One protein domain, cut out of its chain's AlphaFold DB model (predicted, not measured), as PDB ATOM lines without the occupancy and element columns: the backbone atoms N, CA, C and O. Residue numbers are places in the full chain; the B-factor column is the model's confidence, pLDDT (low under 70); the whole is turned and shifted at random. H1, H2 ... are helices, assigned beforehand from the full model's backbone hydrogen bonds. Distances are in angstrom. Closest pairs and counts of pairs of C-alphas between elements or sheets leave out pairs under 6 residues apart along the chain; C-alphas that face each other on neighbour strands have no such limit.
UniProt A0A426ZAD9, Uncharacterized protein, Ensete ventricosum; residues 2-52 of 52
ATOM      1  N   ALA A   2      54.306  39.834   4.883       65.06
ATOM      2  CA  ALA A   2      53.065  39.721   4.078       65.06
ATOM      3  C   ALA A   2      53.264  39.621   2.542       65.06
ATOM      4  O   ALA A   2      52.474  38.983   1.851       65.06
ATOM      5  N   LEU A   3      54.325  40.230   1.994       70.75
ATOM      6  CA  LEU A   3      54.578  40.271   0.543       70.75
ATOM      7  C   LEU A   3      55.034  38.917  -0.037       70.75
ATOM      8  O   LEU A   3      54.662  38.565  -1.154       70.75
ATOM      9  N   GLU A   4      55.812  38.153   0.730       75.69
ATOM     10  CA  GLU A   4      56.341  36.848   0.310       75.69
ATOM     11  C   GLU A   4      55.258  35.766   0.322       75.69
ATOM     12  O   GLU A   4      55.120  35.047  -0.663       75.69
ATOM     13  N   GLY A   5      54.389  35.740   1.342       77.00
ATOM     14  CA  GLY A   5      53.263  34.799   1.401       77.00
ATOM     15  C   GLY A   5      52.263  34.961   0.249       77.00
ATOM     16  O   GLY A   5      51.750  33.976  -0.276       77.00
ATOM     17  N   GLN A   6      52.031  36.193  -0.222       80.25
ATOM     18  CA  GLN A   6      51.186  36.433  -1.400       80.25
ATOM     19  C   GLN A   6      51.858  35.965  -2.699       80.25
ATOM     20  O   GLN A   6      51.186  35.517  -3.633       80.25
ATOM     21  N   ARG A   7      53.185  36.097  -2.786       82.69
ATOM     22  CA  ARG A   7      53.955  35.671  -3.957       82.69
ATOM     23  C   ARG A   7      54.027  34.149  -4.043       82.69
ATOM     24  O   ARG A   7      53.839  33.614  -5.132       82.69
ATOM     25  N   ASP A   8      54.181  33.472  -2.911       81.94
ATOM     26  CA  ASP A   8      54.097  32.015  -2.828       81.94
ATOM     27  C   ASP A   8      52.697  31.508  -3.157       81.94
ATOM     28  O   ASP A   8      52.565  30.614  -3.986       81.94
ATOM     29  N   ALA A   9      51.641  32.139  -2.635       85.62
ATOM     30  CA  ALA A   9      50.270  31.783  -3.001       85.62
ATOM     31  C   ALA A   9      50.020  31.915  -4.517       85.62
ATOM     32  O   ALA A   9      49.420  31.032  -5.130       85.62
ATOM     33  N   LYS A  10      50.531  32.983  -5.150       87.81
ATOM     34  CA  LYS A  10      50.451  33.163  -6.609       87.81
ATOM     35  C   LYS A  10      51.259  32.120  -7.380       87.81
ATOM     36  O   LYS A  10      50.770  31.631  -8.392       87.81
ATOM     37  N   ASN A  11      52.456  31.766  -6.921       85.88
ATOM     38  CA  ASN A  11      53.272  30.729  -7.554       85.88
ATOM     39  C   ASN A  11      52.632  29.344  -7.421       85.88
ATOM     40  O   ASN A  11      52.584  28.609  -8.403       85.88
ATOM     41  N   VAL A  12      52.080  29.009  -6.252       88.12
ATOM     42  CA  VAL A  12      51.344  27.757  -6.027       88.12
ATOM     43  C   VAL A  12      50.122  27.688  -6.944       88.12
ATOM     44  O   VAL A  12      49.938  26.687  -7.636       88.12
ATOM     45  N   ALA A  13      49.337  28.766  -7.034       88.12
ATOM     46  CA  ALA A  13      48.189  28.836  -7.936       88.12
ATOM     47  C   ALA A  13      48.590  28.724  -9.419       88.12
ATOM     48  O   ALA A  13      47.916  28.052 -10.200       88.12
ATOM     49  N   LEU A  14      49.703  29.346  -9.815       87.12
ATOM     50  CA  LEU A  14      50.213  29.294 -11.185       87.12
ATOM     51  C   LEU A  14      50.718  27.892 -11.539       87.12
ATOM     52  O   LEU A  14      50.357  27.368 -12.589       87.12
ATOM     53  N   ILE A  15      51.490  27.250 -10.660       85.50
ATOM     54  CA  ILE A  15      51.973  25.875 -10.851       85.50
ATOM     55  C   ILE A  15      50.795  24.904 -10.943       85.50
ATOM     56  O   ILE A  15      50.789  24.036 -11.814       85.50
ATOM     57  N   GLN A  16      49.783  25.074 -10.089       82.81
ATOM     58  CA  GLN A  16      48.562  24.276 -10.148       82.81
ATOM     59  C   GLN A  16      47.838  24.474 -11.485       82.81
ATOM     60  O   GLN A  16      47.484  23.491 -12.119       82.81
ATOM     61  N   SER A  17      47.700  25.713 -11.966       80.38
ATOM     62  CA  SER A  17      47.089  26.020 -13.267       80.38
ATOM     63  C   SER A  17      47.861  25.416 -14.444       80.38
ATOM     64  O   SER A  17      47.264  24.799 -15.321       80.38
ATOM     65  N   VAL A  18      49.192  25.525 -14.454       79.25
ATOM     66  CA  VAL A  18      50.039  24.935 -15.504       79.25
ATOM     67  C   VAL A  18      49.969  23.410 -15.477       79.25
ATOM     68  O   VAL A  18      49.902  22.792 -16.537       79.25
ATOM     69  N   ARG A  19      49.931  22.799 -14.286       81.12
ATOM     70  CA  ARG A  19      49.731  21.356 -14.127       81.12
ATOM     71  C   ARG A  19      48.358  20.942 -14.656       81.12
ATOM     72  O   ARG A  19      48.304  20.096 -15.533       81.12
ATOM     73  N   THR A  20      47.284  21.621 -14.256       76.94
ATOM     74  CA  THR A  20      45.928  21.372 -14.774       76.94
ATOM     75  C   THR A  20      45.825  21.600 -16.284       76.94
ATOM     76  O   THR A  20      45.118  20.865 -16.964       76.94
ATOM     77  N   LEU A  21      46.541  22.578 -16.845       80.19
ATOM     78  CA  LEU A  21      46.603  22.820 -18.288       80.19
ATOM     79  C   LEU A  21      47.326  21.679 -19.015       80.19
ATOM     80  O   LEU A  21      46.878  21.250 -20.077       80.19
ATOM     81  N   ALA A  22      48.443  21.201 -18.466       79.94
ATOM     82  CA  ALA A  22      49.174  20.061 -19.002       79.94
ATOM     83  C   ALA A  22      48.330  18.785 -18.908       79.94
ATOM     84  O   ALA A  22      48.192  18.090 -19.907       79.94
ATOM     85  N   ASP A  23      47.677  18.541 -17.773       73.12
ATOM     86  CA  ASP A  23      46.778  17.407 -17.560       73.12
ATOM     87  C   ASP A  23      45.531  17.496 -18.451       73.12
ATOM     88  O   ASP A  23      45.089  16.491 -18.991       73.12
ATOM     89  N   SER A  24      44.995  18.697 -18.696       72.44
ATOM     90  CA  SER A  24      43.895  18.925 -19.641       72.44
ATOM     91  C   SER A  24      44.338  18.688 -21.083       72.44
ATOM     92  O   SER A  24      43.598  18.088 -21.856       72.44
ATOM     93  N   LYS A  25      45.555  19.095 -21.456       68.81
ATOM     94  CA  LYS A  25      46.127  18.782 -22.770       68.81
ATOM     95  C   LYS A  25      46.410  17.288 -22.912       68.81
ATOM     96  O   LYS A  25      46.115  16.740 -23.962       68.81
ATOM     97  N   LEU A  26      46.913  16.616 -21.880       62.62
ATOM     98  CA  LEU A  26      47.158  15.170 -21.883       62.62
ATOM     99  C   LEU A  26      45.855  14.358 -21.853       62.62
ATOM    100  O   LEU A  26      45.761  13.348 -22.543       62.62
ATOM    101  N   GLY A  27      44.820  14.831 -21.157       59.53
ATOM    102  CA  GLY A  27      43.463  14.282 -21.213       59.53
ATOM    103  C   GLY A  27      42.803  14.479 -22.581       59.53
ATOM    104  O   GLY A  27      42.074  13.607 -23.038       59.53
ATOM    105  N   VAL A  28      43.133  15.569 -23.286       54.59
ATOM    106  CA  VAL A  28      42.777  15.774 -24.703       54.59
ATOM    107  C   VAL A  28      43.554  14.827 -25.634       54.59
ATOM    108  O   VAL A  28      43.052  14.491 -26.702       54.59
ATOM    109  N   ILE A  29      44.749  14.365 -25.243       57.44
ATOM    110  CA  ILE A  29      45.578  13.439 -26.039       57.44
ATOM    111  C   ILE A  29      45.233  11.961 -25.754       57.44
ATOM    112  O   ILE A  29      45.494  11.103 -26.591       57.44
ATOM    113  N   SER A  30      44.600  11.647 -24.620       57.88
ATOM    114  CA  SER A  30      44.200  10.286 -24.239       57.88
ATOM    115  C   SER A  30      42.678  10.116 -24.230       57.88
ATOM    116  O   SER A  30      42.087   9.777 -23.204       57.88
ATOM    117  N   ILE A  31      42.039  10.291 -25.386       54.00
ATOM    118  CA  ILE A  31      40.750   9.645 -25.647       54.00
ATOM    119  C   ILE A  31      41.045   8.456 -26.553       54.00
ATOM    120  O   ILE A  31      41.271   8.605 -27.748       54.00
ATOM    121  N   GLY A  32      41.091   7.268 -25.958       60.06
ATOM    122  CA  GLY A  32      41.269   5.992 -26.654       60.06
ATOM    123  C   GLY A  32      40.111   5.602 -27.580       60.06
ATOM    124  O   GLY A  32      40.091   4.467 -28.028       60.06
ATOM    125  N   ASP A  33      39.202   6.532 -27.883       61.41
ATOM    126  CA  ASP A  33      38.227   6.476 -28.968       61.41
ATOM    127  C   ASP A  33      38.052   7.895 -29.549       61.41
ATOM    128  O   ASP A  33      37.869   8.848 -28.791       61.41
ATOM    129  N   PRO A  34      38.099   8.099 -30.875       63.38
ATOM    130  CA  PRO A  34      37.905   9.421 -31.459       63.38
ATOM    131  C   PRO A  34      36.512   9.971 -31.105       63.38
ATOM    132  O   PRO A  34      35.515   9.324 -31.440       63.38
ATOM    133  N   PRO A  35      36.376  11.174 -30.510       56.28
ATOM    134  CA  PRO A  35      35.087  11.842 -30.520       56.28
ATOM    135  C   PRO A  35      34.737  12.123 -31.989       56.28
ATOM    136  O   PRO A  35      35.613  12.563 -32.743       56.28
ATOM    137  N   PRO A  36      33.495  11.864 -32.435       53.03
ATOM    138  CA  PRO A  36      33.094  12.091 -33.815       53.03
ATOM    139  C   PRO A  36      33.101  13.597 -34.067       53.03
ATOM    140  O   PRO A  36      32.099  14.242 -33.833       53.03
ATOM    141  N   TRP A  37      34.250  14.167 -34.429       48.97
ATOM    142  CA  TRP A  37      34.465  15.487 -35.039       48.97
ATOM    143  C   TRP A  37      33.759  16.724 -34.423       48.97
ATOM    144  O   TRP A  37      33.841  17.808 -34.993       48.97
ATOM    145  N   ASN A  38      33.152  16.627 -33.234       55.41
ATOM    146  CA  ASN A  38      32.265  17.664 -32.683       55.41
ATOM    147  C   ASN A  38      32.880  18.459 -31.516       55.41
ATOM    148  O   ASN A  38      32.325  19.471 -31.093       55.41
ATOM    149  N   SER A  39      34.032  18.037 -30.988       59.88
ATOM    150  CA  SER A  39      34.647  18.675 -29.810       59.88
ATOM    151  C   SER A  39      35.619  19.812 -30.140       59.88
ATOM    152  O   SER A  39      36.118  20.457 -29.225       59.88
ATOM    153  N   ILE A  40      35.863  20.116 -31.421       63.62
ATOM    154  CA  ILE A  40      36.772  21.202 -31.844       63.62
ATOM    155  C   ILE A  40      36.251  22.596 -31.440       63.62
ATOM    156  O   ILE A  40      37.037  23.531 -31.311       63.62
ATOM    157  N   GLY A  41      34.944  22.738 -31.202       69.56
ATOM    158  CA  GLY A  41      34.322  24.019 -30.854       69.56
ATOM    159  C   GLY A  41      33.931  24.183 -29.388       69.56
ATOM    160  O   GLY A  41      33.481  25.262 -29.013       69.56
ATOM    161  N   VAL A  42      34.056  23.140 -28.560       63.88
ATOM    162  CA  VAL A  42      33.572  23.197 -27.177       63.88
ATOM    163  C   VAL A  42      34.718  23.616 -26.262       63.88
ATOM    164  O   VAL A  42      35.661  22.844 -26.075       63.88
ATOM    165  N   PRO A  43      34.675  24.827 -25.682       73.56
ATOM    166  CA  PRO A  43      35.712  25.254 -24.766       73.56
ATOM    167  C   PRO A  43      35.689  24.356 -23.519       73.56
ATOM    168  O   PRO A  43      34.610  24.057 -22.999       73.56
ATOM    169  N   PRO A  44      36.862  23.965 -22.987       67.56
ATOM    170  CA  PRO A  44      36.962  23.126 -21.792       67.56
ATOM    171  C   PRO A  44      36.154  23.661 -20.601       67.56
ATOM    172  O   PRO A  44      35.651  22.881 -19.800       67.56
ATOM    173  N   SER A  45      35.963  24.986 -20.514       68.56
ATOM    174  CA  SER A  45      35.141  25.642 -19.490       68.56
ATOM    175  C   SER A  45      33.690  25.151 -19.443       68.56
ATOM    176  O   SER A  45      33.108  25.120 -18.364       68.56
ATOM    177  N   LEU A  46      33.112  24.735 -20.575       69.12
ATOM    178  CA  LEU A  46      31.741  24.224 -20.629       69.12
ATOM    179  C   LEU A  46      31.628  22.829 -20.004       69.12
ATOM    180  O   LEU A  46      30.645  22.527 -19.333       69.12
ATOM    181  N   VAL A  47      32.659  22.001 -20.182       65.06
ATOM    182  CA  VAL A  47      32.738  20.663 -19.580       65.06
ATOM    183  C   VAL A  47      32.880  20.779 -18.063       65.06
ATOM    184  O   VAL A  47      32.166  20.109 -17.324       65.06
ATOM    185  N   PHE A  48      33.730  21.696 -17.590       62.00
ATOM    186  CA  PHE A  48      33.887  21.954 -16.155       62.00
ATOM    187  C   PHE A  48      32.616  22.512 -15.496       62.00
ATOM    188  O   PHE A  48      32.340  22.169 -14.350       62.00
ATOM    189  N   TYR A  49      31.825  23.328 -16.204       67.19
ATOM    190  CA  TYR A  49      30.553  23.863 -15.700       67.19
ATOM    191  C   TYR A  49      29.486  22.780 -15.496       67.19
ATOM    192  O   TYR A  49      28.690  22.877 -14.573       67.19
ATOM    193  N   TYR A  50      29.472  21.748 -16.340       61.72
ATOM    194  CA  TYR A  50      28.475  20.676 -16.262       61.72
ATOM    195  C   TYR A  50      28.794  19.626 -15.184       61.72
ATOM    196  O   TYR A  50      27.928  18.846 -14.801       61.72
ATOM    197  N   MET A  51      30.050  19.576 -14.730       63.06
ATOM    198  CA  MET A  51      30.549  18.625 -13.729       63.06
ATOM    199  C   MET A  51      30.655  19.211 -12.308       63.06
ATOM    200  O   MET A  51      30.995  18.461 -11.395       63.06
ATOM    201  N   SER A  52      30.398  20.513 -12.117       55.88
ATOM    202  CA  SER A  52      30.217  21.142 -10.789       55.88
ATOM    203  C   SER A  52      28.748  21.158 -10.393       55.88
ATOM    204  O   SER A  52      28.482  21.005  -9.181       55.88
TER     205      SER A  52
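This is residues 2 to 52 of the 52 residues of an uncharacterized protein of Ensete ventricosum (UniProt A0A426ZAD9). One long, straight helix, H1, is followed by a loop that folds back beside its last turns and ends in a short helix, H2, set crosswise to H1. The two helices do not pack together, and residues 2 to 23 of H1 stick out as a long arm. The printed part has 51 residues, with two named helices, H1 then H2, and no named strand; its class is all helix. It is extended, with a radius of gyration of the C-alphas of 15.5 A and spans of 51 by 20 by 17 A.

H1, residues 2 to 29, begins at C-alpha 2 (53.065, 39.721, 4.078) and is 40.7 A long. H2, residues 44 to 51, ends at C-alpha 51 (30.549, 18.625, -13.729).

H1 and H2 are only just apart, their closest C-alphas 8.4 A from each other. In H2 every O i to N i+4 pair is within hydrogen-bond range; in H1, 23 of 24.

The C-alphas farthest apart, of Ala 2 and Pro 36, are 51.0 A apart. The link from H1 to H2 is long, 14 residues. The printed part has no cut. Its mean pLDDT is 70.0; residue 2, residues 25 to 42 and residues 44 to 52 are under 70.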